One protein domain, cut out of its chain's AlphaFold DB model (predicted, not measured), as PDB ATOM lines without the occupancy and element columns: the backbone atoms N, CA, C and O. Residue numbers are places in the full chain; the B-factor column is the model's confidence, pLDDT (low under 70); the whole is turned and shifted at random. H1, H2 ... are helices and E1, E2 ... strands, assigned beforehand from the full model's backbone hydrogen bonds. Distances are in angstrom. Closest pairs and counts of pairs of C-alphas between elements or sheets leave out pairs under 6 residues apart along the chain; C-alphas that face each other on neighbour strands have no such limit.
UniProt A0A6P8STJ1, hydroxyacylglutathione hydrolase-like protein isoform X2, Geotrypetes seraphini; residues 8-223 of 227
ATOM      1  N   ASP A   8     272.714 247.877 186.799       92.69
ATOM      2  CA  ASP A   8     273.266 246.701 186.130       92.69
ATOM      3  C   ASP A   8     272.653 246.431 184.747       92.69
ATOM      4  O   ASP A   8     273.330 245.838 183.916       92.69
ATOM      5  N   HIS A   9     271.463 246.970 184.456       91.75
ATOM      6  CA  HIS A   9     270.816 246.896 183.142       91.75
ATOM      7  C   HIS A   9     271.065 248.132 182.267       91.75
ATOM      8  O   HIS A   9     271.201 247.999 181.058       91.75
ATOM      9  N   CYS A  10     271.129 249.343 182.842       92.62
ATOM     10  CA  CYS A  10     271.111 250.588 182.051       92.62
ATOM     11  C   CYS A  10     272.394 251.438 182.097       92.62
ATOM     12  O   CYS A  10     272.485 252.439 181.386       92.62
ATOM     13  N   ARG A  11     273.395 251.101 182.928       92.69
ATOM     14  CA  ARG A  11     274.594 251.956 183.109       92.69
ATOM     15  C   ARG A  11     275.431 252.152 181.845       92.69
ATOM     16  O   ARG A  11     276.138 253.145 181.751       92.69
ATOM     17  N   GLY A  12     275.390 251.198 180.916       94.81
ATOM     18  CA  GLY A  12     276.205 251.227 179.699       94.81
ATOM     19  C   GLY A  12     275.623 252.093 178.582       94.81
ATOM     20  O   GLY A  12     276.307 252.339 177.595       94.81
ATOM     21  N   ASN A  13     274.380 252.562 178.716       95.38
ATOM     22  CA  ASN A  13     273.640 253.147 177.597       95.38
ATOM     23  C   ASN A  13     274.285 254.416 177.046       95.38
ATOM     24  O   ASN A  13     274.431 254.552 175.837       95.38
ATOM     25  N   GLU A  14     274.671 255.346 177.921       95.12
ATOM     26  CA  GLU A  14     275.247 256.624 177.493       95.12
ATOM     27  C   GLU A  14     276.605 256.446 176.820       95.12
ATOM     28  O   GLU A  14     276.932 257.161 175.877       95.12
ATOM     29  N   GLU A  15     277.406 255.501 177.307       96.38
ATOM     30  CA  GLU A  15     278.682 255.168 176.687       96.38
ATOM     31  C   GLU A  15     278.464 254.513 175.322       96.38
ATOM     32  O   GLU A  15     279.114 254.899 174.353       96.38
ATOM     33  N   LEU A  16     277.514 253.584 175.220       96.44
ATOM     34  CA  LEU A  16     277.193 252.922 173.960       96.44
ATOM     35  C   LEU A  16     276.652 253.918 172.920       96.44
ATOM     36  O   LEU A  16     277.122 253.930 171.787       96.44
ATOM     37  N   ALA A  17     275.743 254.811 173.314       95.94
ATOM     38  CA  ALA A  17     275.195 255.850 172.439       95.94
ATOM     39  C   ALA A  17     276.256 256.869 171.985       95.94
ATOM     40  O   ALA A  17     276.185 257.383 170.873       95.94
ATOM     41  N   ARG A  18     277.284 257.136 172.806       96.50
ATOM     42  CA  ARG A  18     278.434 257.960 172.392       96.50
ATOM     43  C   ARG A  18     279.263 257.305 171.285       96.50
ATOM     44  O   ARG A  18     279.783 258.020 170.434       96.50
ATOM     45  N   HIS A  19     279.392 255.978 171.292       97.44
ATOM     46  CA  HIS A  19     280.117 255.238 170.252       97.44
ATOM     47  C   HIS A  19     279.284 255.031 168.980       97.44
ATOM     48  O   HIS A  19     279.851 254.930 167.894       97.44
ATOM     49  N   TYR A  20     277.956 255.000 169.105       96.88
ATOM     50  CA  TYR A  20     277.019 254.770 168.004       96.88
ATOM     51  C   TYR A  20     275.925 255.853 168.003       96.88
ATOM     52  O   TYR A  20     274.859 255.633 168.576       96.88
ATOM     53  N   PRO A  21     276.163 257.020 167.370       92.94
ATOM     54  CA  PRO A  21     275.255 258.171 167.452       92.94
ATOM     55  C   PRO A  21     273.840 257.922 166.913       92.94
ATOM     56  O   PRO A  21     272.891 258.530 167.401       92.94
ATOM     57  N   ASP A  22     273.694 257.013 165.945       95.19
ATOM     58  CA  ASP A  22     272.402 256.649 165.345       95.19
ATOM     59  C   ASP A  22     271.693 255.507 166.099       95.19
ATOM     60  O   ASP A  22     270.636 255.027 165.677       95.19
ATOM     61  N   LEU A  23     272.268 255.030 167.210       96.19
ATOM     62  CA  LEU A  23     271.700 253.939 167.991       96.19
ATOM     63  C   LEU A  23     270.382 254.367 168.639       96.19
ATOM     64  O   LEU A  23     270.333 255.264 169.480       96.19
ATOM     65  N   GLN A  24     269.317 253.642 168.314       96.31
ATOM     66  CA  GLN A  24     268.022 253.825 168.954       96.31
ATOM     67  C   GLN A  24     267.965 253.080 170.292       96.31
ATOM     68  O   GLN A  24     268.161 251.863 170.376       96.31
ATOM     69  N   VAL A  25     267.647 253.812 171.356       96.75
ATOM     70  CA  VAL A  25     267.544 253.292 172.719       96.75
ATOM     71  C   VAL A  25     266.076 253.277 173.126       96.75
ATOM     72  O   VAL A  25     265.461 254.322 173.342       96.75
ATOM     73  N   TYR A  26     265.529 252.067 173.239       97.94
ATOM     74  CA  TYR A  26     264.136 251.809 173.601       97.94
ATOM     75  C   TYR A  26     263.980 251.468 175.084       97.94
ATOM     76  O   TYR A  26     264.810 250.733 175.631       97.94
ATOM     77  N   GLY A  27     262.903 251.939 175.711       96.75
ATOM     78  CA  GLY A  27     262.573 251.650 177.107       96.75
ATOM     79  C   GLY A  27     261.306 252.359 177.588       96.75
ATOM     80  O   GLY A  27     260.806 253.271 176.937       96.75
ATOM     81  N   ALA A  28     260.770 251.953 178.738       94.62
ATOM     82  CA  ALA A  28     259.484 252.461 179.234       94.62
ATOM     83  C   ALA A  28     259.586 253.747 180.082       94.62
ATOM     84  O   ALA A  28     258.571 254.365 180.414       94.62
ATOM     85  N   ASP A  29     260.800 254.173 180.446       93.12
ATOM     86  CA  ASP A  29     261.027 255.265 181.394       93.12
ATOM     87  C   ASP A  29     262.011 256.306 180.861       93.12
ATOM     88  O   ASP A  29     263.146 255.986 180.525       93.12
ATOM     89  N   LYS A  30     261.604 257.580 180.880       92.44
ATOM     90  CA  LYS A  30     262.429 258.726 180.464       92.44
ATOM     91  C   LYS A  30     263.717 258.910 181.276       92.44
ATOM     92  O   LYS A  30     264.578 259.678 180.872       92.44
ATOM     93  N   ARG A  31     263.829 258.266 182.444       93.31
ATOM     94  CA  ARG A  31     265.039 258.258 183.281       93.31
ATOM     95  C   ARG A  31     266.112 257.296 182.760       93.31
ATOM     96  O   ARG A  31     267.219 257.307 183.286       93.31
ATOM     97  N   ILE A  32     265.799 256.453 181.771       93.62
ATOM     98  CA  ILE A  32     266.777 255.577 181.118       93.62
ATOM     99  C   ILE A  32     267.796 256.463 180.392       93.62
ATOM    100  O   ILE A  32     267.430 257.278 179.547       93.62
ATOM    101  N   GLY A  33     269.078 256.295 180.722       94.19
ATOM    102  CA  GLY A  33     270.164 257.034 180.078       94.19
ATOM    103  C   GLY A  33     270.171 256.806 178.566       94.19
ATOM    104  O   GLY A  33     269.979 255.675 178.113       94.19
ATOM    105  N   ALA A  34     270.381 257.886 177.811       95.75
ATOM    106  CA  ALA A  34     270.373 257.924 176.346       95.75
ATOM    107  C   ALA A  34     269.082 257.429 175.660       95.75
ATOM    108  O   ALA A  34     269.128 257.104 174.480       95.75
ATOM    109  N   LEU A  35     267.938 257.373 176.358       96.81
ATOM    110  CA  LEU A  35     266.665 256.966 175.756       96.81
ATOM    111  C   LEU A  35     266.311 257.846 174.547       96.81
ATOM    112  O   LEU A  35     266.197 259.064 174.677       96.81
ATOM    113  N   THR A  36     266.057 257.218 173.400       97.25
ATOM    114  CA  THR A  36     265.558 257.899 172.197       97.25
ATOM    115  C   THR A  36     264.069 257.640 172.001       97.25
ATOM    116  O   THR A  36     263.326 258.546 171.636       97.25
ATOM    117  N   ASN A  37     263.620 256.413 172.290       97.44
ATOM    118  CA  ASN A  37     262.286 255.934 171.947       97.44
ATOM    119  C   ASN A  37     261.608 255.380 173.205       97.44
ATOM    120  O   ASN A  37     261.942 254.297 173.691       97.44
ATOM    121  N   LYS A  38     260.651 256.131 173.758       97.44
ATOM    122  CA  LYS A  38     259.836 255.633 174.867       97.44
ATOM    123  C   LYS A  38     258.754 254.703 174.322       97.44
ATOM    124  O   LYS A  38     257.975 255.148 173.489       97.44
ATOM    125  N   VAL A  39     258.678 253.483 174.848       97.81
ATOM    126  CA  VAL A  39     257.686 252.475 174.437       97.81
ATOM    127  C   VAL A  39     256.622 252.230 175.499       97.81
ATOM    128  O   VAL A  39     256.829 252.507 176.689       97.81
ATOM    129  N   THR A  40     255.484 251.700 175.067       97.44
ATOM    130  CA  THR A  40     254.320 251.377 175.902       97.44
ATOM    131  C   THR A  40     253.909 249.904 175.787       97.44
ATOM    132  O   THR A  40     254.504 249.143 175.031       97.44
ATOM    133  N   HIS A  41     252.959 249.468 176.620       98.12
ATOM    134  CA  HIS A  41     252.445 248.095 176.586       98.12
ATOM    135  C   HIS A  41     251.772 247.795 175.240       98.12
ATOM    136  O   HIS A  41     251.057 248.653 174.725       98.12
ATOM    137  N   ASP A  42     252.001 246.596 174.710       98.12
ATOM    138  CA  ASP A  42     251.540 246.097 173.407       98.12
ATOM    139  C   ASP A  42     252.014 246.898 172.187       98.12
ATOM    140  O   ASP A  42     251.598 246.627 171.063       98.12
ATOM    141  N   GLU A  43     252.931 247.849 172.372       98.44
ATOM    142  CA  GLU A  43     253.548 248.541 171.250       98.44
ATOM    143  C   GLU A  43     254.417 247.570 170.450       98.44
ATOM    144  O   GLU A  43     255.321 246.922 170.993       98.44
ATOM    145  N   GLU A  44     254.134 247.476 169.153       98.12
ATOM    146  CA  GLU A  44     254.882 246.641 168.225       98.12
ATOM    147  C   GLU A  44     255.911 247.471 167.459       98.12
ATOM    148  O   GLU A  44     255.623 248.533 166.906       98.12
ATOM    149  N   LEU A  45     257.135 246.961 167.433       98.00
ATOM    150  CA  LEU A  45     258.273 247.509 166.715       98.00
ATOM    151  C   LEU A  45     258.733 246.484 165.681       98.00
ATOM    152  O   LEU A  45     258.558 245.278 165.862       98.00
ATOM    153  N   LYS A  46     259.381 246.961 164.621       97.38
ATOM    154  CA  LYS A  46     259.937 246.097 163.583       97.38
ATOM    155  C   LYS A  46     261.359 246.507 163.231       97.38
ATOM    156  O   LYS A  46     261.622 247.680 162.974       97.38
ATOM    157  N   PHE A  47     262.258 245.529 163.204       95.88
ATOM    158  CA  PHE A  47     263.674 245.688 162.880       95.88
ATOM    159  C   PHE A  47     264.049 244.691 161.778       95.88
ATOM    160  O   PHE A  47     264.427 243.555 162.054       95.88
ATOM    161  N   GLY A  48     263.913 245.101 160.515       95.31
ATOM    162  CA  GLY A  48     263.998 244.162 159.392       95.31
ATOM    163  C   GLY A  48     262.846 243.155 159.453       95.31
ATOM    164  O   GLY A  48     261.687 243.564 159.525       95.31
ATOM    165  N   ASP A  49     263.166 241.863 159.467       96.00
ATOM    166  CA  ASP A  49     262.182 240.774 159.579       96.00
ATOM    167  C   ASP A  49     261.787 240.459 161.034       96.00
ATOM    168  O   ASP A  49     260.796 239.771 161.277       96.00
ATOM    169  N   ILE A  50     262.514 241.029 162.002       97.69
ATOM    170  CA  ILE A  50     262.298 240.816 163.433       97.69
ATOM    171  C   ILE A  50     261.164 241.715 163.924       97.69
ATOM    172  O   ILE A  50     261.287 242.944 163.955       97.69
ATOM    173  N   ASN A  51     260.077 241.094 164.365       98.44
ATOM    174  CA  ASN A  51     258.973 241.746 165.054       98.44
ATOM    175  C   ASN A  51     259.229 241.723 166.569       98.44
ATOM    176  O   ASN A  51     259.692 240.724 167.121       98.44
ATOM    177  N   VAL A  52     258.920 242.822 167.255       98.62
ATOM    178  CA  VAL A  52     259.067 242.953 168.709       98.62
ATOM    179  C   VAL A  52     257.782 243.511 169.301       98.62
ATOM    180  O   VAL A  52     257.355 244.590 168.908       98.62
ATOM    181  N   ARG A  53     257.209 242.843 170.302       98.75
ATOM    182  CA  ARG A  53     256.114 243.369 171.127       98.75
ATOM    183  C   ARG A  53     256.635 243.768 172.503       98.75
ATOM    184  O   ARG A  53     257.283 242.975 173.193       98.75
ATOM    185  N   CYS A  54     256.344 245.002 172.905       98.62
ATOM    186  CA  CYS A  54     256.735 245.564 174.192       98.62
ATOM    187  C   CYS A  54     255.712 245.183 175.272       98.62
ATOM    188  O   CYS A  54     254.553 245.585 175.223       98.62
ATOM    189  N   LEU A  55     256.131 244.420 176.277       98.81
ATOM    190  CA  LEU A  55     255.265 243.894 177.330       98.81
ATOM    191  C   LEU A  55     255.571 244.579 178.663       98.81
ATOM    192  O   LEU A  55     256.537 244.249 179.351       98.81
ATOM    193  N   PHE A  56     254.750 245.559 179.036       98.44
ATOM    194  CA  PHE A  56     254.895 246.259 180.315       98.44
ATOM    195  C   PHE A  56     254.631 245.323 181.503       98.44
ATOM    196  O   PHE A  56     253.529 244.795 181.618       98.44
ATOM    197  N   THR A  57     255.615 245.140 182.390       98.38
ATOM    198  CA  THR A  57     255.557 244.174 183.505       98.38
ATOM    199  C   THR A  57     255.950 244.799 184.853       98.38
ATOM    200  O   THR A  57     256.933 244.385 185.478       98.38
ATOM    201  N   PRO A  58     255.214 245.811 185.350       98.00
ATOM    202  CA  PRO A  58     255.578 246.522 186.573       98.00
ATOM    203  C   PRO A  58     255.548 245.572 187.770       98.00
ATOM    204  O   PRO A  58     254.550 244.895 187.976       98.00
ATOM    205  N   CYS A  59     256.628 245.507 188.548       98.19
ATOM    206  CA  CYS A  59     256.661 244.908 189.889       98.19
ATOM    207  C   CYS A  59     258.076 245.017 190.472       98.19
ATOM    208  O   CYS A  59     258.307 245.650 191.504       98.19
ATOM    209  N   HIS A  60     259.051 244.422 189.773       97.06
ATOM    210  CA  HIS A  60     260.455 244.502 190.168       97.06
ATOM    211  C   HIS A  60     260.954 245.947 190.170       97.06
ATOM    212  O   HIS A  60     261.623 246.389 191.102       97.06
ATOM    213  N   THR A  61     260.572 246.686 189.137       96.12
ATOM    214  CA  THR A  61     260.514 248.145 189.126       96.12
ATOM    215  C   THR A  61     259.145 248.555 188.602       96.12
ATOM    216  O   THR A  61     258.493 247.781 187.891       96.12
ATOM    217  N   VAL A  62     258.690 249.765 188.928       95.94
ATOM    218  CA  VAL A  62     257.407 250.286 188.413       95.94
ATOM    219  C   VAL A  62     257.422 250.533 186.909       95.94
ATOM    220  O   VAL A  62     256.369 250.738 186.316       95.94
ATOM    221  N   THR A  63     258.603 250.533 186.288       95.00
ATOM    222  CA  THR A  63     258.784 250.798 184.859       95.00
ATOM    223  C   THR A  63     259.408 249.637 184.089       95.00
ATOM    224  O   THR A  63     259.994 249.846 183.027       95.00
ATOM    225  N   HIS A  64     259.293 248.412 184.608       98.06
ATOM    226  CA  HIS A  64     259.870 247.241 183.954       98.06
ATOM    227  C   HIS A  64     259.161 246.908 182.626       98.06
ATOM    228  O   HIS A  64     257.934 246.967 182.527       98.06
ATOM    229  N   MET A  65     259.942 246.527 181.614       98.19
ATOM    230  CA  MET A  65     259.488 246.147 180.274       98.19
ATOM    231  C   MET A  65     260.132 244.820 179.859       98.19
ATOM    232  O   MET A  65     261.348 244.665 179.951       98.19
ATOM    233  N   CYS A  66     259.328 243.870 179.395       98.69
ATOM    234  CA  CYS A  66     259.801 242.681 178.689       98.69
ATOM    235  C   CYS A  66     259.654 242.895 177.176       98.69
ATOM    236  O   CYS A  66     258.802 243.666 176.737       98.69
ATOM    237  N   TYR A  67     260.462 242.206 176.372       98.81
ATOM    238  CA  TYR A  67     260.386 242.290 174.909       98.81
ATOM    239  C   TYR A  67     260.182 240.894 174.336       98.81
ATOM    240  O   TYR A  67     261.076 240.056 174.451       98.81
ATOM    241  N   PHE A  68     259.007 240.648 173.762       98.81
ATOM    242  CA  PHE A  68     258.696 239.422 173.030       98.81
ATOM    243  C   PHE A  68     259.070 239.604 171.563       98.81
ATOM    244  O   PHE A  68     258.743 240.633 170.981       98.81
ATOM    245  N   ILE A  69     259.780 238.645 170.985       98.56
ATOM    246  CA  ILE A  69     260.431 238.766 169.685       98.56
ATOM    247  C   ILE A  69     260.134 237.528 168.849       98.56
ATOM    248  O   ILE A  69     260.273 236.403 169.335       98.56
ATOM    249  N   TRP A  70     259.760 237.736 167.591       98.38
ATOM    250  CA  TRP A  70     259.534 236.668 166.622       98.38
ATOM    251  C   TRP A  70     259.841 237.144 165.199       98.38
ATOM    252  O   TRP A  70     259.927 238.341 164.935       98.38
ATOM    253  N   GLU A  71     259.969 236.197 164.278       97.75
ATOM    254  CA  GLU A  71     260.091 236.451 162.843       97.75
ATOM    255  C   GLU A  71     258.980 235.697 162.110       97.75
ATOM    256  O   GLU A  71     258.683 234.539 162.422       97.75
ATOM    257  N   ASP A  72     258.341 236.351 161.141       94.69
ATOM    258  CA  ASP A  72     257.263 235.729 160.372       94.69
ATOM    259  C   ASP A  72     257.831 234.624 159.463       94.69
ATOM    260  O   ASP A  72     258.775 234.847 158.709       94.69
ATOM    261  N   ASN A  73     257.221 233.434 159.487       90.12
ATOM    262  CA  ASN A  73     257.663 232.242 158.741       90.12
ATOM    263  C   ASN A  73     259.038 231.673 159.154       90.12
ATOM    264  O   ASN A  73     259.611 230.870 158.415       90.12
ATOM    265  N   CYS A  74     259.560 232.043 160.326       92.69
ATOM    266  CA  CYS A  74     260.754 231.416 160.884       92.69
ATOM    267  C   CYS A  74     260.397 230.077 161.565       92.69
ATOM    268  O   CYS A  74     259.424 230.027 162.320       92.69
ATOM    269  N   PRO A  75     261.145 228.983 161.319       92.81
ATOM    270  CA  PRO A  75     260.916 227.709 162.004       92.81
ATOM    271  C   PRO A  75     261.398 227.714 163.463       92.81
ATOM    272  O   PRO A  75     261.037 226.812 164.219       92.81
ATOM    273  N   ASP A  76     262.223 228.687 163.862       94.38
ATOM    274  CA  ASP A  76     262.680 228.812 165.241       94.38
ATOM    275  C   ASP A  76     261.581 229.379 166.144       94.38
ATOM    276  O   ASP A  76     260.862 230.311 165.787       94.38
ATOM    277  N   ALA A  77     261.499 228.843 167.364       96.88
ATOM    278  CA  ALA A  77     260.588 229.356 168.379       96.88
ATOM    279  C   ALA A  77     260.895 230.827 168.733       96.88
ATOM    280  O   ALA A  77     262.077 231.203 168.788       96.88
ATOM    281  N   PRO A  78     259.863 231.637 169.047       98.31
ATOM    282  CA  PRO A  78     260.034 233.023 169.463       98.31
ATOM    283  C   PRO A  78     260.803 233.131 170.788       98.31
ATOM    284  O   PRO A  78     261.051 232.140 171.479       98.31
ATOM    285  N   ALA A  79     261.181 234.348 171.169       98.62
ATOM    286  CA  ALA A  79     261.938 234.615 172.387       98.62
ATOM    287  C   ALA A  79     261.326 235.754 173.202       98.62
ATOM    288  O   ALA A  79     260.754 236.691 172.655       98.62
ATOM    289  N   VAL A  80     261.496 235.720 174.521       98.81
ATOM    290  CA  VAL A  80     261.176 236.831 175.413       98.81
ATOM    291  C   VAL A  80     262.391 237.214 176.245       98.81
ATOM    292  O   VAL A  80     262.978 236.396 176.953       98.81
ATOM    293  N   PHE A  81     262.759 238.491 176.180       98.81
ATOM    294  CA  PHE A  81     263.749 239.093 177.066       98.81
ATOM    295  C   PHE A  81     263.031 239.614 178.307       98.81
ATOM    296  O   PHE A  81     262.439 240.695 178.284       98.81
ATOM    297  N   SER A  82     263.054 238.826 179.381       98.62
ATOM    298  CA  SER A  82     262.211 239.026 180.566       98.62
ATOM    299  C   SER A  82     262.831 239.912 181.649       98.62
ATOM    300  O   SER A  82     262.164 240.234 182.637       98.62
ATOM    301  N   GLY A  83     264.105 240.292 181.490       97.81
ATOM    302  CA  GLY A  83     264.845 241.077 182.479       97.81
ATOM    303  C   GLY A  83     264.749 240.451 183.870       97.81
ATOM    304  O   GLY A  83     265.019 239.262 184.039       97.81
ATOM    305  N   ASP A  84     264.302 241.246 184.839       98.19
ATOM    306  CA  ASP A  84     264.167 240.841 186.239       98.19
ATOM    307  C   ASP A  84     262.709 240.539 186.621       98.19
ATOM    308  O   ASP A  84     262.372 240.499 187.802       98.19
ATOM    309  N   THR A  85     261.818 240.330 185.644       98.50
ATOM    310  CA  THR A  85     260.437 239.887 185.904       98.50
ATOM    311  C   THR A  85     260.394 238.373 186.111       98.50
ATOM    312  O   THR A  85     260.097 237.910 187.214       98.50
ATOM    313  N   LEU A  86     260.756 237.610 185.075       98.75
ATOM    314  CA  LEU A  86     260.805 236.146 185.074       98.75
ATOM    315  C   LEU A  86     262.262 235.683 184.966       98.75
ATOM    316  O   LEU A  86     262.978 236.121 184.066       98.75
ATOM    317  N   PHE A  87     262.674 234.783 185.856       98.75
ATOM    318  CA  PHE A  87     263.945 234.062 185.787       98.75
ATOM    319  C   PHE A  87     263.676 232.575 185.606       98.75
ATOM    320  O   PHE A  87     262.609 232.096 185.980       98.75
ATOM    321  N   ILE A  88     264.688 231.826 185.179       98.75
ATOM    322  CA  ILE A  88     264.607 230.366 185.184       98.75
ATOM    323  C   ILE A  88     264.418 229.878 186.627       98.75
ATOM    324  O   ILE A  88     265.257 230.121 187.506       98.75
ATOM    325  N   GLY A  89     263.271 229.252 186.888       98.56
ATOM    326  CA  GLY A  89     262.866 228.726 188.194       98.56
ATOM    327  C   GLY A  89     262.570 229.798 189.251       98.56
ATOM    328  O   GLY A  89     262.549 229.495 190.448       98.56
ATOM    329  N   GLY A  90     262.415 231.067 188.863       98.56
ATOM    330  CA  GLY A  90     262.171 232.155 189.806       98.56
ATOM    331  C   GLY A  90     261.507 233.394 189.208       98.56
ATOM    332  O   GLY A  90     261.182 233.460 188.030       98.56
ATOM    333  N   CYS A  91     261.349 234.424 190.037       98.62
ATOM    334  CA  CYS A  91     260.943 235.763 189.614       98.62
ATOM    335  C   CYS A  91     261.744 236.843 190.356       98.62
ATOM    336  O   CYS A  91     262.439 236.559 191.351       98.62
ATOM    337  N   GLY A  92     261.634 238.082 189.880       97.88
ATOM    338  CA  GLY A  92     262.179 239.270 190.532       97.88
ATOM    339  C   GLY A  92     261.724 239.457 191.972       97.88
ATOM    340  O   GLY A  92     260.637 239.045 192.373       97.88
ATOM    341  N   ARG A  93     262.550 240.144 192.766       97.88
ATOM    342  CA  ARG A  93     262.081 240.750 194.021       97.88
ATOM    343  C   ARG A  93     261.114 241.887 193.723       97.88
ATOM    344  O   ARG A  93     261.341 242.618 192.764       97.88
ATOM    345  N   PHE A  94     260.105 242.071 194.569       97.69
ATOM    346  CA  PHE A  94     259.062 243.085 194.382       97.69
ATOM    347  C   PHE A  94     259.507 244.407 195.019       97.69
ATOM    348  O   PHE A  94     258.978 244.820 196.044       97.69
ATOM    349  N   TYR A  95     260.556 245.039 194.479       96.25
ATOM    350  CA  TYR A  95     261.106 246.251 195.101       96.25
ATOM    351  C   TYR A  95     260.137 247.431 195.065       96.25
ATOM    352  O   TYR A  95     260.140 248.240 195.988       96.25
ATOM    353  N   GLU A  96     259.345 247.546 194.001       96.88
ATOM    354  CA  GLU A  96     258.497 248.714 193.751       96.88
ATOM    355  C   GLU A  96     257.054 248.314 193.411       96.88
ATOM    356  O   GLU A  96     256.297 249.114 192.872       96.88
ATOM    357  N   GLY A  97     256.656 247.077 193.710       97.44
ATOM    358  CA  GLY A  97     255.360 246.554 193.306       97.44
ATOM    359  C   GLY A  97     254.799 245.485 194.223       97.44
ATOM    360  O   GLY A  97     255.291 245.258 195.327       97.44
ATOM    361  N   THR A  98     253.726 244.846 193.768       98.69
ATOM    362  CA  THR A  98     252.908 243.938 194.578       98.69
ATOM    363  C   THR A  98     252.914 242.511 194.038       98.69
ATOM    364  O   THR A  98     253.288 242.249 192.892       98.69
ATOM    365  N   ALA A  99     252.462 241.572 194.872       98.69
ATOM    366  CA  ALA A  99     252.246 240.190 194.458       98.69
ATOM    367  C   ALA A  99     251.183 240.073 193.354       98.69
ATOM    368  O   ALA A  99     251.388 239.312 192.419       98.69
ATOM    369  N   ASP A 100     250.109 240.870 193.413       98.69
ATOM    370  CA  ASP A 100     249.077 240.926 192.365       98.69
ATOM    371  C   ASP A 100     249.676 241.335 191.013       98.69
ATOM    372  O   ASP A 100     249.415 240.703 189.991       98.69
ATOM    373  N   GLN A 101     250.549 242.345 191.019       98.75
ATOM    374  CA  GLN A 101     251.257 242.772 189.819       98.75
ATOM    375  C   GLN A 101     252.160 241.668 189.264       98.75
ATOM    376  O   GLN A 101     252.077 241.365 188.077       98.75
ATOM    377  N   MET A 102     252.991 241.026 190.097       98.81
ATOM    378  CA  MET A 102     253.835 239.925 189.618       98.81
ATOM    379  C   MET A 102     252.993 238.751 189.110       98.81
ATOM    380  O   MET A 102     253.301 238.195 188.062       98.81
ATOM    381  N   TYR A 103     251.916 238.399 189.811       98.69
ATOM    382  CA  TYR A 103     250.996 237.346 189.393       98.69
ATOM    383  C   TYR A 103     250.409 237.626 188.008       98.69
ATOM    384  O   TYR A 103     250.500 236.769 187.128       98.69
ATOM    385  N   LYS A 104     249.901 238.842 187.771       98.62
ATOM    386  CA  LYS A 104     249.413 239.271 186.452       98.62
ATOM    387  C   LYS A 104     250.513 239.231 185.394       98.62
ATOM    388  O   LYS A 104     250.293 238.675 184.322       98.62
ATOM    389  N   ASN A 105     251.705 239.746 185.702       98.69
ATOM    390  CA  ASN A 105     252.832 239.736 184.766       98.69
ATOM    391  C   ASN A 105     253.197 238.311 184.337       98.69
ATOM    392  O   ASN A 105     253.390 238.053 183.155       98.69
ATOM    393  N   LEU A 106     253.278 237.382 185.288       98.62
ATOM    394  CA  LEU A 106     253.688 236.009 185.018       98.62
ATOM    395  C   LEU A 106     252.600 235.189 184.319       98.62
ATOM    396  O   LEU A 106     252.916 234.444 183.402       98.62
ATOM    397  N   THR A 107     251.330 235.343 184.698       96.94
ATOM    398  CA  THR A 107     250.250 234.469 184.202       96.94
ATOM    399  C   THR A 107     249.455 235.052 183.038       96.94
ATOM    400  O   THR A 107     249.068 234.311 182.144       96.94
ATOM    401  N   GLN A 108     249.217 236.366 183.024       97.31
ATOM    402  CA  GLN A 108     248.334 237.020 182.047       97.31
ATOM    403  C   GLN A 108     249.106 237.729 180.931       97.31
ATOM    404  O   GLN A 108     248.562 237.906 179.844       97.31
ATOM    405  N   ILE A 109     250.363 238.118 181.179       98.44
ATOM    406  CA  ILE A 109     251.217 238.785 180.183       98.44
ATOM    407  C   ILE A 109     252.232 237.806 179.591       98.44
ATOM    408  O   ILE A 109     252.243 237.587 178.387       98.44
ATOM    409  N   LEU A 110     253.098 237.216 180.418       98.62
ATOM    410  CA  LEU A 110     254.128 236.291 179.935       98.62
ATOM    411  C   LEU A 110     253.557 234.893 179.689       98.62
ATOM    412  O   LEU A 110     253.829 234.302 178.653       98.62
ATOM    413  N   GLY A 111     252.727 234.387 180.600       97.44
ATOM    414  CA  GLY A 111     252.132 233.051 180.513       97.44
ATOM    415  C   GLY A 111     251.125 232.855 179.377       97.44
ATOM    416  O   GLY A 111     250.717 231.724 179.130       97.44
ATOM    417  N   THR A 112     250.727 233.925 178.682       97.56
ATOM    418  CA  THR A 112     249.831 233.880 177.513       97.56
ATOM    419  C   THR A 112     250.577 233.865 176.177       97.56
ATOM    420  O   THR A 112     249.947 233.709 175.129       97.56
ATOM    421  N   LEU A 113     251.906 234.007 176.193       98.50
ATOM    422  CA  LEU A 113     252.753 233.844 175.010       98.50
ATOM    423  C   LEU A 113     252.811 232.362 174.573       98.50
ATOM    424  O   LEU A 113     252.474 231.476 175.364       98.50
ATOM    425  N   PRO A 114     253.253 232.061 173.333       98.19
ATOM    426  CA  PRO A 114     253.433 230.681 172.876       98.19
ATOM    427  C   PRO A 114     254.310 229.869 173.835       98.19
ATOM    428  O   PRO A 114     255.308 230.378 174.351       98.19
ATOM    429  N   LYS A 115     253.961 228.606 174.082       98.00
ATOM    430  CA  LYS A 115     254.622 227.765 175.095       98.00
ATOM    431  C   LYS A 115     256.106 227.539 174.798       98.00
ATOM    432  O   LYS A 115     256.943 227.558 175.696       98.00
ATOM    433  N   GLU A 116     256.431 227.407 173.522       97.94
ATOM    434  CA  GLU A 116     257.776 227.231 172.991       97.94
ATOM    435  C   GLU A 116     258.663 228.482 173.128       97.94
ATOM    436  O   GLU A 116     259.861 228.411 172.851       97.94
ATOM    437  N   THR A 117     258.106 229.626 173.556       98.69
ATOM    438  CA  THR A 117     258.848 230.887 173.686       98.69
ATOM    439  C   THR A 117     260.058 230.707 174.590       98.69
ATOM    440  O   THR A 117     259.930 230.388 175.774       98.69
ATOM    441  N   LYS A 118     261.242 230.982 174.045       98.75
ATOM    442  CA  LYS A 118     262.516 230.942 174.763       98.75
ATOM    443  C   LYS A 118     262.606 232.096 175.759       98.75
ATOM    444  O   LYS A 118     262.408 233.248 175.384       98.75
ATOM    445  N   VAL A 119     262.969 231.825 177.008       98.75
ATOM    446  CA  VAL A 119     263.097 232.843 178.062       98.75
ATOM    447  C   VAL A 119     264.561 233.241 178.248       98.75
ATOM    448  O   VAL A 119     265.397 232.426 178.642       98.75
ATOM    449  N   PHE A 120     264.864 234.518 178.008       98.69
ATOM    450  CA  PHE A 120     266.169 235.139 178.250       98.69
ATOM    451  C   PHE A 120     266.061 236.158 179.390       98.69
ATOM    452  O   PHE A 120     265.640 237.303 179.197       98.69
ATOM    453  N   CYS A 121     266.437 235.737 180.596       98.31
ATOM    454  CA  CYS A 121     266.339 236.557 181.800       98.31
ATOM    455  C   CYS A 121     267.624 237.339 182.121       98.31
ATOM    456  O   CYS A 121     268.694 237.047 181.590       98.31
ATOM    457  N   GLY A 122     267.522 238.333 183.008       96.19
ATOM    458  CA  GLY A 122     268.592 239.300 183.286       96.19
ATOM    459  C   GLY A 122     269.774 238.788 184.115       96.19
ATOM    460  O   GLY A 122     270.831 239.411 184.092       96.19
ATOM    461  N   HIS A 123     269.626 237.668 184.837       97.06
ATOM    462  CA  HIS A 123     270.645 237.173 185.773       97.06
ATOM    463  C   HIS A 123     270.782 235.654 185.775       97.06
ATOM    464  O   HIS A 123     269.789 234.929 185.715       97.06
ATOM    465  N   GLU A 124     272.011 235.184 185.993       96.56
ATOM    466  CA  GLU A 124     272.328 233.777 186.253       96.56
ATOM    467  C   GLU A 124     272.025 233.426 187.722       96.56
ATOM    468  O   GLU A 124     272.888 233.435 188.598       96.56
ATOM    469  N   CYS A 125     270.743 233.197 188.019       95.81
ATOM    470  CA  CYS A 125     270.251 232.835 189.356       95.81
ATOM    471  C   CYS A 125     269.707 231.397 189.434       95.81
ATOM    472  O   CYS A 125     269.175 230.998 190.477       95.81
ATOM    473  N   THR A 126     269.818 230.619 188.356       98.31
ATOM    474  CA  THR A 126     269.039 229.396 188.116       98.31
ATOM    475  C   THR A 126     269.249 228.326 189.178       98.31
ATOM    476  O   THR A 126     268.281 227.817 189.738       98.31
ATOM    477  N   VAL A 127     270.495 228.039 189.566       98.00
ATOM    478  CA  VAL A 127     270.781 227.047 190.622       98.00
ATOM    479  C   VAL A 127     270.156 227.455 191.961       98.00
ATOM    480  O   VAL A 127     269.584 226.626 192.669       98.00
ATOM    481  N   THR A 128     270.239 228.735 192.330       97.31
ATOM    482  CA  THR A 128     269.664 229.224 193.596       97.31
ATOM    483  C   THR A 128     268.137 229.224 193.552       97.31
ATOM    484  O   THR A 128     267.490 228.883 194.543       97.31
ATOM    485  N   ASN A 129     267.562 229.565 192.401       98.56
ATOM    486  CA  ASN A 129     266.130 229.510 192.143       98.56
ATOM    487  C   ASN A 129     265.589 228.080 192.262       98.56
ATOM    488  O   ASN A 129     264.675 227.840 193.047       98.56
ATOM    489  N   LEU A 130     266.223 227.117 191.595       98.69
ATOM    490  CA  LEU A 130     265.805 225.715 191.603       98.69
ATOM    491  C   LEU A 130     266.028 225.031 192.960       98.69
ATOM    492  O   LEU A 130     265.248 224.170 193.348       98.69
ATOM    493  N   LYS A 131     267.025 225.450 193.751       98.44
ATOM    494  CA  LYS A 131     267.139 225.016 195.159       98.44
ATOM    495  C   LYS A 131     265.959 225.479 196.010       98.44
ATOM    496  O   LYS A 131     265.546 224.755 196.912       98.44
ATOM    497  N   PHE A 132     265.448 226.685 195.761       98.62
ATOM    498  CA  PHE A 132     264.234 227.150 196.423       98.62
ATOM    499  C   PHE A 132     263.010 226.388 195.908       98.62
ATOM    500  O   PHE A 132     262.241 225.904 196.729       98.62
ATOM    501  N   ALA A 133     262.875 226.199 194.592       98.69
ATOM    502  CA  ALA A 133     261.804 225.392 194.005       98.69
ATOM    503  C   ALA A 133     261.762 223.974 194.600       98.69
ATOM    504  O   ALA A 133     260.704 223.518 195.012       98.69
ATOM    505  N   LEU A 134     262.923 223.331 194.785       98.56
ATOM    506  CA  LEU A 134     263.016 221.994 195.385       98.56
ATOM    507  C   LEU A 134     262.584 221.977 196.856       98.56
ATOM    508  O   LEU A 134     262.107 220.967 197.356       98.56
ATOM    509  N   LYS A 135     262.751 223.092 197.574       98.19
ATOM    510  CA  LYS A 135     262.212 223.230 198.930       98.19
ATOM    511  C   LYS A 135     260.683 223.343 198.917       98.19
ATOM    512  O   LYS A 135     260.057 222.836 199.842       98.19
ATOM    513  N   VAL A 136     260.116 224.039 197.926       98.50
ATOM    514  CA  VAL A 136     258.663 224.235 197.774       98.50
ATOM    515  C   VAL A 136     257.985 222.926 197.371       98.50
ATOM    516  O   VAL A 136     257.007 222.533 197.998       98.50
ATOM    517  N   GLU A 137     258.532 222.225 196.378       98.44
ATOM    518  CA  GLU A 137     257.996 220.967 195.848       98.44
ATOM    519  C   GLU A 137     259.084 219.868 195.848       98.44
ATOM    520  O   GLU A 137     259.687 219.591 194.809       98.44
ATOM    521  N   PRO A 138     259.364 219.217 196.998       98.12
ATOM    522  CA  PRO A 138     260.434 218.217 197.115       98.12
ATOM    523  C   PRO A 138     260.264 216.983 196.225       98.12
ATOM    524  O   PRO A 138     261.252 216.324 195.898       98.12
ATOM    525  N   ASP A 139     259.027 216.684 195.835       97.94
ATOM    526  CA  ASP A 139     258.661 215.518 195.029       97.94
ATOM    527  C   ASP A 139     258.480 215.851 193.537       97.94
ATOM    528  O   ASP A 139     258.173 214.964 192.747       97.94
ATOM    529  N   ASN A 140     258.690 217.109 193.122       98.56
ATOM    530  CA  ASN A 140     258.595 217.506 191.716       98.56
ATOM    531  C   ASN A 140     259.862 217.071 190.951       98.56
ATOM    532  O   ASN A 140     260.942 217.647 191.120       98.56
ATOM    533  N   GLU A 141     259.732 216.047 190.104       98.62
ATOM    534  CA  GLU A 141     260.847 215.502 189.320       98.62
ATOM    535  C   GLU A 141     261.409 216.513 188.308       98.62
ATOM    536  O   GLU A 141     262.629 216.609 188.178       98.62
ATOM    537  N   ALA A 142     260.574 217.362 187.696       98.69
ATOM    538  CA  ALA A 142     261.047 218.395 186.770       98.69
ATOM    539  C   ALA A 142     261.988 219.395 187.466       98.69
ATOM    540  O   ALA A 142     263.017 219.791 186.913       98.69
ATOM    541  N   VAL A 143     261.706 219.745 188.728       98.81
ATOM    542  CA  VAL A 143     262.601 220.582 189.544       98.81
ATOM    543  C   VAL A 143     263.936 219.877 189.803       98.81
ATOM    544  O   VAL A 143     264.995 220.506 189.706       98.81
ATOM    545  N   LYS A 144     263.913 218.579 190.136       98.75
ATOM    546  CA  LYS A 144     265.128 217.789 190.407       98.75
ATOM    547  C   LYS A 144     266.005 217.677 189.163       98.75
ATOM    548  O   LYS A 144     267.206 217.946 189.241       98.75
ATOM    549  N   GLU A 145     265.407 217.338 188.026       98.69
ATOM    550  CA  GLU A 145     266.089 217.205 186.740       98.69
ATOM    551  C   GLU A 145     266.680 218.539 186.285       98.69
ATOM    552  O   GLU A 145     267.881 218.620 185.997       98.69
ATOM    553  N   LYS A 146     265.889 219.623 186.317       98.69
ATOM    554  CA  LYS A 146     266.375 220.954 185.932       98.69
ATOM    555  C   LYS A 146     267.484 221.438 186.862       98.69
ATOM    556  O   LYS A 146     268.446 222.045 186.394       98.69
ATOM    557  N   LEU A 147     267.412 221.149 188.166       98.62
ATOM    558  CA  LEU A 147     268.474 221.502 189.114       98.62
ATOM    559  C   LEU A 147     269.772 220.739 188.825       98.62
ATOM    560  O   LEU A 147     270.851 221.330 188.907       98.62
ATOM    561  N   ALA A 148     269.687 219.445 188.508       98.44
ATOM    562  CA  ALA A 148     270.850 218.642 188.139       98.44
ATOM    563  C   ALA A 148     271.499 219.168 186.851       98.44
ATOM    564  O   ALA A 148     272.713 219.377 186.809       98.44
ATOM    565  N   TRP A 149     270.683 219.470 185.839       98.56
ATOM    566  CA  TRP A 149     271.127 220.099 184.597       98.56
ATOM    567  C   TRP A 149     271.799 221.458 184.841       98.56
ATOM    568  O   TRP A 149     272.889 221.700 184.326       98.56
ATOM    569  N   ALA A 150     271.195 222.322 185.664       98.38
ATOM    570  CA  ALA A 150     271.725 223.652 185.954       98.38
ATOM    571  C   ALA A 150     273.082 223.578 186.664       98.38
ATOM    572  O   ALA A 150     274.005 224.287 186.278       98.38
ATOM    573  N   LYS A 151     273.238 222.676 187.643       97.94
ATOM    574  CA  LYS A 151     274.530 222.435 188.311       97.94
ATOM    575  C   LYS A 151     275.603 221.957 187.337       97.94
ATOM    576  O   LYS A 151     276.704 222.481 187.350       97.94
ATOM    577  N   ALA A 152     275.271 221.020 186.448       98.00
ATOM    578  CA  ALA A 152     276.226 220.513 185.463       98.00
ATOM    579  C   ALA A 152     276.684 221.580 184.447       98.00
ATOM    580  O   ALA A 152     277.736 221.415 183.825       98.00
ATOM    581  N   ARG A 153     275.890 222.638 184.235       97.75
ATOM    582  CA  ARG A 153     276.268 223.807 183.425       97.75
ATOM    583  C   ARG A 153     277.092 224.814 184.217       97.75
ATOM    584  O   ARG A 153     278.100 225.268 183.692       97.75
ATOM    585  N   ASP A 154     276.699 225.087 185.460       94.25
ATOM    586  CA  ASP A 154     277.435 225.939 186.407       94.25
ATOM    587  C   ASP A 154     278.866 225.415 186.621       94.25
ATOM    588  O   ASP A 154     279.825 226.154 186.442       94.25
ATOM    589  N   ASP A 155     279.029 224.100 186.822       95.00
ATOM    590  CA  ASP A 155     280.335 223.424 186.938       95.00
ATOM    591  C   ASP A 155     281.226 223.571 185.684       95.00
ATOM    592  O   ASP A 155     282.421 223.279 185.725       95.00
ATOM    593  N   LYS A 156     280.643 223.970 184.547       97.00
ATOM    594  CA  LYS A 156     281.321 224.169 183.258       97.00
ATOM    595  C   LYS A 156     281.367 225.638 182.831       97.00
ATOM    596  O   LYS A 156     281.699 225.895 181.674       97.00
ATOM    597  N   ASP A 157     280.989 226.573 183.706       95.25
ATOM    598  CA  ASP A 157     280.860 228.005 183.402       95.25
ATOM    599  C   ASP A 157     279.967 228.290 182.172       95.25
ATOM    600  O   ASP A 157     280.197 229.220 181.396       95.25
ATOM    601  N   LEU A 158     278.933 227.465 181.961       97.62
ATOM    602  CA  LEU A 158     277.977 227.624 180.865       97.62
ATOM    603  C   LEU A 158     276.698 228.318 181.356       97.62
ATOM    604  O   LEU A 158     276.136 227.901 182.370       97.62
ATOM    605  N   PRO A 159     276.156 229.299 180.607       97.69
ATOM    606  CA  PRO A 159     274.926 229.988 180.994       97.69
ATOM    607  C   PRO A 159     273.744 229.024 180.992       97.69
ATOM    608  O   PRO A 159     273.674 228.130 180.151       97.69
ATOM    609  N   THR A 160     272.779 229.206 181.880       98.31
ATOM    610  CA  THR A 160     271.560 228.382 181.932       98.31
ATOM    611  C   THR A 160     270.418 228.939 181.082       98.31
ATOM    612  O   THR A 160     269.388 228.293 180.948       98.31
ATOM    613  N   VAL A 161     270.592 230.104 180.458       97.75
ATOM    614  CA  VAL A 161     269.656 230.610 179.447       97.75
ATOM    615  C   VAL A 161     269.908 229.989 178.062       97.75
ATOM    616  O   VAL A 161     271.059 229.686 177.729       97.75
ATOM    617  N   PRO A 162     268.864 229.866 177.221       98.06
ATOM    618  CA  PRO A 162     267.449 230.069 177.551       98.06
ATOM    619  C   PRO A 162     266.788 228.825 178.180       98.06
ATOM    620  O   PRO A 162     267.248 227.700 177.983       98.06
ATOM    621  N   SER A 163     265.669 229.028 178.883       98.19
ATOM    622  CA  SER A 163     264.614 228.009 179.069       98.19
ATOM    623  C   SER A 163     263.462 228.252 178.079       98.19
ATOM    624  O   SER A 163     263.607 229.081 177.179       98.19
ATOM    625  N   THR A 164     262.329 227.562 178.220       98.62
ATOM    626  CA  THR A 164     261.066 227.867 177.516       98.62
ATOM    627  C   THR A 164     259.968 228.227 178.518       98.62
ATOM    628  O   THR A 164     260.079 227.903 179.698       98.62
ATOM    629  N   LEU A 165     258.896 228.897 178.086       98.50
ATOM    630  CA  LEU A 165     257.743 229.133 178.965       98.50
ATOM    631  C   LEU A 165     257.067 227.828 179.390       98.50
ATOM    632  O   LEU A 165     256.628 227.736 180.532       98.50
ATOM    633  N   GLU A 166     257.016 226.833 178.501       98.00
ATOM    634  CA  GLU A 166     256.544 225.482 178.817       98.00
ATOM    635  C   GLU A 166     257.293 224.893 180.016       98.00
ATOM    636  O   GLU A 166     256.667 224.572 181.023       98.00
ATOM    637  N   ASP A 167     258.627 224.881 179.952       97.88
ATOM    638  CA  ASP A 167     259.510 224.430 181.030       97.88
ATOM    639  C   ASP A 167     259.225 225.164 182.357       97.88
ATOM    640  O   ASP A 167     259.197 224.560 183.431       97.88
ATOM    641  N   GLU A 168     259.023 226.488 182.319       98.62
ATOM    642  CA  GLU A 168     258.785 227.269 183.539       98.62
ATOM    643  C   GLU A 168     257.483 226.867 184.253       98.62
ATOM    644  O   GLU A 168     257.434 226.922 185.484       98.62
ATOM    645  N   PHE A 169     256.450 226.417 183.534       98.19
ATOM    646  CA  PHE A 169     255.225 225.906 184.164       98.19
ATOM    647  C   PHE A 169     255.436 224.578 184.907       98.19
ATOM    648  O   PHE A 169     254.658 224.258 185.809       98.19
ATOM    649  N   ASP A 170     256.515 223.846 184.622       98.50
ATOM    650  CA  ASP A 170     256.799 222.559 185.260       98.50
ATOM    651  C   ASP A 170     257.588 222.694 186.567       98.50
ATOM    652  O   ASP A 170     257.348 221.936 187.510       98.50
ATOM    653  N   TYR A 171     258.499 223.670 186.674       98.62
ATOM    654  CA  TYR A 171     259.402 223.776 187.834       98.62
ATOM    655  C   TYR A 171     259.451 225.140 188.530       98.62
ATOM    656  O   TYR A 171     260.067 225.249 189.595       98.62
ATOM    657  N   ASN A 172     258.885 226.209 187.965       98.81
ATOM    658  CA  ASN A 172     258.979 227.536 188.571       98.81
ATOM    659  C   ASN A 172     257.831 227.746 189.571       98.81
ATOM    660  O   ASN A 172     256.686 227.923 189.152       98.81
ATOM    661  N   PRO A 173     258.091 227.813 190.892       98.75
ATOM    662  CA  PRO A 173     257.022 227.907 191.886       98.75
ATOM    663  C   PRO A 173     256.170 229.176 191.726       98.75
ATOM    664  O   PRO A 173     255.004 229.185 192.105       98.75
ATOM    665  N   PHE A 174     256.713 230.244 191.128       98.75
ATOM    666  CA  PHE A 174     255.970 231.482 190.871       98.75
ATOM    667  C   PHE A 174     255.062 231.402 189.633       98.75
ATOM    668  O   PHE A 174     254.128 232.189 189.526       98.75
ATOM    669  N   MET A 175     255.296 230.452 188.724       98.50
ATOM    670  CA  MET A 175     254.391 230.141 187.603       98.50
ATOM    671  C   MET A 175     253.343 229.083 187.984       98.50
ATOM    672  O   MET A 175     252.390 228.863 187.248       98.50
ATOM    673  N   ARG A 176     253.509 228.451 189.153       98.56
ATOM    674  CA  ARG A 176     252.743 227.295 189.645       98.56
ATOM    675  C   ARG A 176     251.900 227.621 190.881       98.56
ATOM    676  O   ARG A 176     251.587 226.752 191.684       98.56
ATOM    677  N   VAL A 177     251.528 228.887 191.075       98.50
ATOM    678  CA  VAL A 177     250.826 229.353 192.292       98.50
ATOM    679  C   VAL A 177     249.413 228.773 192.478       98.50
ATOM    680  O   VAL A 177     248.832 228.895 193.554       98.50
ATOM    681  N   THR A 178     248.857 228.141 191.444       98.06
ATOM    682  CA  THR A 178     247.573 227.424 191.482       98.06
ATOM    683  C   THR A 178     247.719 225.933 191.778       98.06
ATOM    684  O   THR A 178     246.712 225.260 191.975       98.06
ATOM    685  N   GLU A 179     248.944 225.406 191.798       98.44
ATOM    686  CA  GLU A 179     249.201 223.985 192.011       98.44
ATOM    687  C   GLU A 179     249.049 223.621 193.492       98.44
ATOM    688  O   GLU A 179     249.590 224.295 194.377       98.44
ATOM    689  N   GLU A 180     248.346 222.519 193.771       98.38
ATOM    690  CA  GLU A 180     248.068 222.053 195.136       98.38
ATOM    691  C   GLU A 180     249.342 221.917 196.000       98.38
ATOM    692  O   GLU A 180     249.330 222.393 197.141       98.38
ATOM    693  N   PRO A 181     250.471 221.353 195.508       98.19
ATOM    694  CA  PRO A 181     251.697 221.268 196.303       98.19
ATOM    695  C   PRO A 181     252.234 222.638 196.743       98.19
ATOM    696  O   PRO A 181     252.656 222.799 197.892       98.19
ATOM    697  N   VAL A 182     252.167 223.645 195.866       98.69
ATOM    698  CA  VAL A 182     252.644 225.013 196.134       98.69
ATOM    699  C   VAL A 182     251.719 225.728 197.124       98.69
ATOM    700  O   VAL A 182     252.184 226.371 198.074       98.69
ATOM    701  N   GLN A 183     250.406 225.565 196.966       98.75
ATOM    702  CA  GLN A 183     249.401 226.069 197.906       98.75
ATOM    703  C   GLN A 183     249.581 225.461 199.300       98.75
ATOM    704  O   GLN A 183     249.681 226.176 200.299       98.75
ATOM    705  N   LYS A 184     249.748 224.138 199.379       98.38
ATOM    706  CA  LYS A 184     250.002 223.423 200.637       98.38
ATOM    707  C   LYS A 184     251.296 223.872 201.315       98.38
ATOM    708  O   LYS A 184     251.310 224.033 202.533       98.38
ATOM    709  N   PHE A 185     252.370 224.090 200.551       98.44
ATOM    710  CA  PHE A 185     253.641 224.582 201.089       98.44
ATOM    711  C   PHE A 185     253.515 225.989 201.686       98.44
ATOM    712  O   PHE A 185     254.106 226.283 202.727       98.44
ATOM    713  N   THR A 186     252.745 226.864 201.039       98.38
ATOM    714  CA  THR A 186     252.542 228.246 201.500       98.38
ATOM    715  C   THR A 186     251.465 228.387 202.573       98.38
ATOM    716  O   THR A 186     251.477 229.374 203.310       98.38
ATOM    717  N   GLY A 187     250.553 227.418 202.678       98.38
ATOM    718  CA  GLY A 187     249.369 227.489 203.532       98.38
ATOM    719  C   GLY A 187     248.301 228.458 203.017       98.38
ATOM    720  O   GLY A 187     247.439 228.860 203.794       98.38
ATOM    721  N   GLN A 188     248.377 228.853 201.743       98.50
ATOM    722  CA  GLN A 188     247.460 229.785 201.083       98.50
ATOM    723  C   GLN A 188     246.778 229.098 199.898       98.50
ATOM    724  O   GLN A 188     247.301 228.127 199.358       98.50
ATOM    725  N   THR A 189     245.615 229.603 199.486       98.00
ATOM    726  CA  THR A 189     244.863 229.064 198.331       98.00
ATOM    727  C   THR A 189     244.556 230.121 197.278       98.00
ATOM    728  O   THR A 189     244.449 229.787 196.099       98.00
ATOM    729  N   ASP A 190     244.474 231.396 197.666       98.56
ATOM    730  CA  ASP A 190     244.408 232.494 196.708       98.56
ATOM    731  C   ASP A 190     245.766 232.654 195.987       98.56
ATOM    732  O   ASP A 190     246.797 232.797 196.652       98.56
ATOM    733  N   PRO A 191     245.816 232.650 194.641       98.44
ATOM    734  CA  PRO A 191     247.074 232.717 193.891       98.44
ATOM    735  C   PRO A 191     247.942 233.947 194.194       98.44
ATOM    736  O   PRO A 191     249.173 233.864 194.137       98.44
ATOM    737  N   VAL A 192     247.332 235.088 194.528       98.69
ATOM    738  CA  VAL A 192     248.060 236.316 194.871       98.69
ATOM    739  C   VAL A 192     248.660 236.206 196.273       98.69
ATOM    740  O   VAL A 192     249.810 236.606 196.484       98.69
ATOM    741  N   GLU A 193     247.938 235.615 197.222       98.81
ATOM    742  CA  GLU A 193     248.462 235.312 198.561       98.81
ATOM    743  C   GLU A 193     249.590 234.269 198.509       98.81
ATOM    744  O   GLU A 193     250.630 234.455 199.150       98.81
ATOM    745  N   VAL A 194     249.448 233.225 197.684       98.81
ATOM    746  CA  VAL A 194     250.500 232.225 197.419       98.81
ATOM    747  C   VAL A 194     251.749 232.903 196.842       98.81
ATOM    748  O   VAL A 194     252.857 232.687 197.340       98.81
ATOM    749  N   MET A 195     251.586 233.782 195.847       98.81
ATOM    750  CA  MET A 195     252.672 234.579 195.256       98.81
ATOM    751  C   MET A 195     253.407 235.420 196.314       98.81
ATOM    752  O   MET A 195     254.642 235.421 196.371       98.81
ATOM    753  N   ALA A 196     252.666 236.119 197.180       98.75
ATOM    754  CA  ALA A 196     253.232 236.937 198.255       98.75
ATOM    755  C   ALA A 196     254.010 236.094 199.280       98.75
ATOM    756  O   ALA A 196     255.125 236.458 199.684       98.75
ATOM    757  N   ALA A 197     253.447 234.948 199.675       98.69
ATOM    758  CA  ALA A 197     254.065 234.016 200.609       98.69
ATOM    759  C   ALA A 197     255.365 233.433 200.037       98.69
ATOM    760  O   ALA A 197     256.414 233.535 200.680       98.69
ATOM    761  N   LEU A 198     255.340 232.913 198.803       98.69
ATOM    762  CA  LEU A 198     256.532 232.403 198.115       98.69
ATOM    763  C   LEU A 198     257.630 233.457 198.026       98.69
ATOM    764  O   LEU A 198     258.795 233.162 198.307       98.69
ATOM    765  N   ARG A 199     257.274 234.694 197.661       98.50
ATOM    766  CA  ARG A 199     258.245 235.784 197.529       98.50
ATOM    767  C   ARG A 199     258.941 236.063 198.855       98.50
ATOM    768  O   ARG A 199     260.172 236.086 198.901       98.50
ATOM    769  N   THR A 200     258.159 236.182 199.927       98.12
ATOM    770  CA  THR A 200     258.657 236.393 201.295       98.12
ATOM    771  C   THR A 200     259.564 235.246 201.739       98.12
ATOM    772  O   THR A 200     260.648 235.469 202.282       98.12
ATOM    773  N   MET A 201     259.163 234.001 201.478       98.25
ATOM    774  CA  MET A 201     259.959 232.819 201.811       98.25
ATOM    775  C   MET A 201     261.274 232.776 201.026       98.25
ATOM    776  O   MET A 201     262.315 232.468 201.612       98.25
ATOM    777  N   LYS A 202     261.260 233.118 199.731       97.69
ATOM    778  CA  LYS A 202     262.464 233.158 198.886       97.69
ATOM    779  C   LYS A 202     263.412 234.285 199.277       97.69
ATOM    780  O   LYS A 202     264.624 234.098 199.220       97.69
ATOM    781  N   ASP A 203     262.894 235.431 199.706       95.62
ATOM    782  CA  ASP A 203     263.725 236.557 200.151       95.62
ATOM    783  C   ASP A 203     264.488 236.250 201.442       95.62
ATOM    784  O   ASP A 203     265.606 236.732 201.625       95.62
ATOM    785  N   ASN A 204     263.932 235.372 202.278       94.88
ATOM    786  CA  ASN A 204     264.559 234.874 203.500       94.88
ATOM    787  C   ASN A 204     265.301 233.536 203.311       94.88
ATOM    788  O   ASN A 204     265.881 233.002 204.263       94.88
ATOM    789  N   PHE A 205     265.305 232.972 202.100       93.12
ATOM    790  CA  PHE A 205     265.964 231.704 201.816       93.12
ATOM    791  C   PHE A 205     267.481 231.895 201.722       93.12
ATOM    792  O   PHE A 205     268.013 232.445 200.758       93.12
ATOM    793  N   LYS A 206     268.200 231.413 202.738       81.38
ATOM    794  CA  LYS A 206     269.663 231.334 202.708       81.38
ATOM    795  C   LYS A 206     270.081 230.102 201.908       81.38
ATOM    796  O   LYS A 206     269.561 229.015 202.157       81.38
ATOM    797  N   LYS A 207     271.040 230.264 200.986       65.69
ATOM    798  CA  LYS A 207     271.641 229.151 200.232       65.69
ATOM    799  C   LYS A 207     272.069 228.072 201.245       65.69
ATOM    800  O   LYS A 207     272.838 228.397 202.156       65.69
ATOM    801  N   PRO A 208     271.587 226.819 201.134       61.41
ATOM    802  CA  PRO A 208     272.151 225.722 201.909       61.41
ATOM    803  C   PRO A 208     273.658 225.709 201.662       61.41
ATOM    804  O   PRO A 208     274.073 225.809 200.502       61.41
ATOM    805  N   LYS A 209     274.468 225.653 202.728       54.66
ATOM    806  CA  LYS A 209     275.923 225.537 202.575       54.66
ATOM    807  C   LYS A 209     276.192 224.325 201.687       54.66
ATOM    808  O   LYS A 209     275.785 223.219 202.031       54.66
ATOM    809  N   GLU A 210     276.835 224.544 200.547       57.81
ATOM    810  CA  GLU A 210     277.410 223.445 199.783       57.81
ATOM    811  C   GLU A 210     278.503 222.844 200.660       57.81
ATOM    812  O   GLU A 210     279.521 223.478 200.935       57.81
ATOM    813  N   THR A 211     278.258 221.646 201.184       53.31
ATOM    814  CA  THR A 211     279.345 220.806 201.670       53.31
ATOM    815  C   THR A 211     280.229 220.525 200.468       53.31
ATOM    816  O   THR A 211     279.754 219.951 199.485       53.31
ATOM    817  N   LEU A 212     281.486 220.967 200.530       49.00
ATOM    818  CA  LEU A 212     282.492 220.589 199.545       49.00
ATOM    819  C   LEU A 212     282.444 219.062 199.362       49.00
ATOM    820  O   LEU A 212     282.258 218.339 200.349       49.00
ATOM    821  N   PRO A 213     282.603 218.545 198.134       57.91
ATOM    822  CA  PRO A 213     282.822 217.120 197.940       57.91
ATOM    823  C   PRO A 213     283.966 216.660 198.853       57.91
ATOM    824  O   PRO A 213     284.965 217.368 198.977       57.91
ATOM    825  N   VAL A 214     283.846 215.483 199.478       58.06
ATOM    826  CA  VAL A 214     284.881 214.932 200.383       58.06
ATOM    827  C   VAL A 214     286.303 215.038 199.795       58.06
ATOM    828  O   VAL A 214     287.197 215.458 200.524       58.06
ATOM    829  N   PRO A 215     286.538 214.790 198.487       58.69
ATOM    830  CA  PRO A 215     287.860 214.989 197.887       58.69
ATOM    831  C   PRO A 215     288.368 216.440 197.921       58.69
ATOM    832  O   PRO A 215     289.553 216.666 198.139       58.69
ATOM    833  N   ALA A 216     287.488 217.428 197.739       59.47
ATOM    834  CA  ALA A 216     287.848 218.847 197.785       59.47
ATOM    835  C   ALA A 216     288.120 219.324 199.222       59.47
ATOM    836  O   ALA A 216     289.014 220.137 199.439       59.47
ATOM    837  N   LEU A 217     287.397 218.777 200.205       60.09
ATOM    838  CA  LEU A 217     287.679 218.967 201.635       60.09
ATOM    839  C   LEU A 217     289.051 218.399 202.014       60.09
ATOM    840  O   LEU A 217     289.853 219.108 202.616       60.09
ATOM    841  N   LEU A 218     289.345 217.169 201.584       67.25
ATOM    842  CA  LEU A 218     290.638 216.521 201.816       67.25
ATOM    843  C   LEU A 218     291.787 217.269 201.134       67.25
ATOM    844  O   LEU A 218     292.841 217.438 201.734       67.25
ATOM    845  N   ALA A 219     291.591 217.778 199.916       67.81
ATOM    846  CA  ALA A 219     292.616 218.562 199.228       67.81
ATOM    847  C   ALA A 219     292.925 219.895 199.936       67.81
ATOM    848  O   ALA A 219     294.076 220.341 199.945       67.81
ATOM    849  N   LEU A 220     291.916 220.506 200.568       65.12
ATOM    850  CA  LEU A 220     292.084 221.697 201.401       65.12
ATOM    851  C   LEU A 220     292.796 221.370 202.725       65.12
ATOM    852  O   LEU A 220     293.712 222.093 203.122       65.12
ATOM    853  N   GLU A 221     292.407 220.277 203.390       71.06
ATOM    854  CA  GLU A 221     293.026 219.797 204.637       71.06
ATOM    855  C   GLU A 221     294.480 219.354 204.434       71.06
ATOM    856  O   GLU A 221     295.324 219.585 205.300       71.06
ATOM    857  N   TRP A 222     294.802 218.773 203.277       72.69
ATOM    858  CA  TRP A 222     296.152 218.325 202.922       72.69
ATOM    859  C   TRP A 222     297.026 219.429 202.319       72.69
ATOM    860  O   TRP A 222     298.168 219.174 201.946       72.69
ATOM    861  N   GLY A 223     296.524 220.666 202.238       60.97
ATOM    862  CA  GLY A 223     297.325 221.824 201.837       60.97
ATOM    863  C   GLY A 223     297.773 221.820 200.374       60.97
ATOM    864  O   GLY A 223     298.707 222.542 200.041       60.97
TER     865      GLY A 223
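What this domain is: This is residues 8 to 223 of the 227 residues of the protein "hydroxyacylglutathione hydrolase-like protein isoform X2" of Geotrypetes seraphini (UniProt A0A6P8STJ1). A strongly twisted sheet of five strands makes one end of the body, and a cluster of crossed helices, H3 to H7, lies beyond its edge strand E5, with H2 reaching from the sheet to H7. H1 lies far out at the sheet's end, touching no helix, while residues 213 to 219, of which 214 to 219 belong to H8, stick out free. The printed part has 216 residues, with eight named helices and five named strands in the order H1 E1 E2 E3 E4 H2 E5 H3 H4 H5 H6 H7 H8; under half of the residues, 106, are in these, and the class is mixed. The sheet, E1 E2 E3 E4 E5, is mixed. The whole is compact, with a radius of gyration of the C-alphas of 19.2 A and spans of 57 by 50 by 37 A.

How they stand to each other: Start at H1, residues 13 to 19, which is not on the sheet. Next come E1, residues 44 to 47, E2, 50 to 56, E3, 65 to 71, and E4, 79 to 83, a meander, each strand the antiparallel neighbour of the one before. Look for N 45 and O 52, 2.8 A apart, between E1 and E2; N 53 and O 68, 2.8 A, between E2 and E3; and N 69 and O 79, 2.7 A, between E3 and E4. H2, residues 99 to 110, only grazes the sheet with residues 105 to 110. E5, residues 118 to 121, is parallel to E4, with N 80 and O 118 at 2.8 A; E4, H2 and E5 form a strand-helix-strand unit, two parallel neighbour strands with a helix between, whose crossover is right-handed. H3, residues 126 to 136, and H4, 141 to 154, form a helical hairpin at a shallow tilt of 25 degrees, opposite ways; the C-alphas of Leu 130 and Leu 147 are closest, 5.6 A. H5, residues 165 to 171, only grazes the sheet with residues 165 to 168 and touches H4, about perpendicular at 74 degrees, closest at the C-alphas of Val 143 and Tyr 171, 4.8 A. H6, residues 180 to 186, touches H7, residues 191 to 203, at a steep tilt of 53 degrees, closest at the C-alphas of Thr 186 and Ala 197, 6.0 A. H7 touches H2, about perpendicular at 74 degrees, closest at the C-alphas of Ala 99 and Ala 196, 5.1 A. H8, residues 214 to 221, touches no helix. Every O i to N i+4 pair is within hydrogen-bond range in H1, H3, H4, H6, H7 and H8; in H2 6 of 8 are, in H5 2 of 3.

Where its parts are: Find C-alpha 13 at (273.640, 253.147, 177.597), where H1 begins. E3 spans 20.0 A, H4 19.8 A, E2 19.2 A and H7 18.2 A. H8 ends at C-alpha 221, (293.026, 219.797, 204.637).

The domain as a whole: The C-alphas of Glu 43 and Trp 222, the two farthest apart, are 61.1 A apart. The printed part has no cut; the links H1 to E1 and E4 to H2 are long. Look for pLDDT under 70 at residues 207 to 220 and 223.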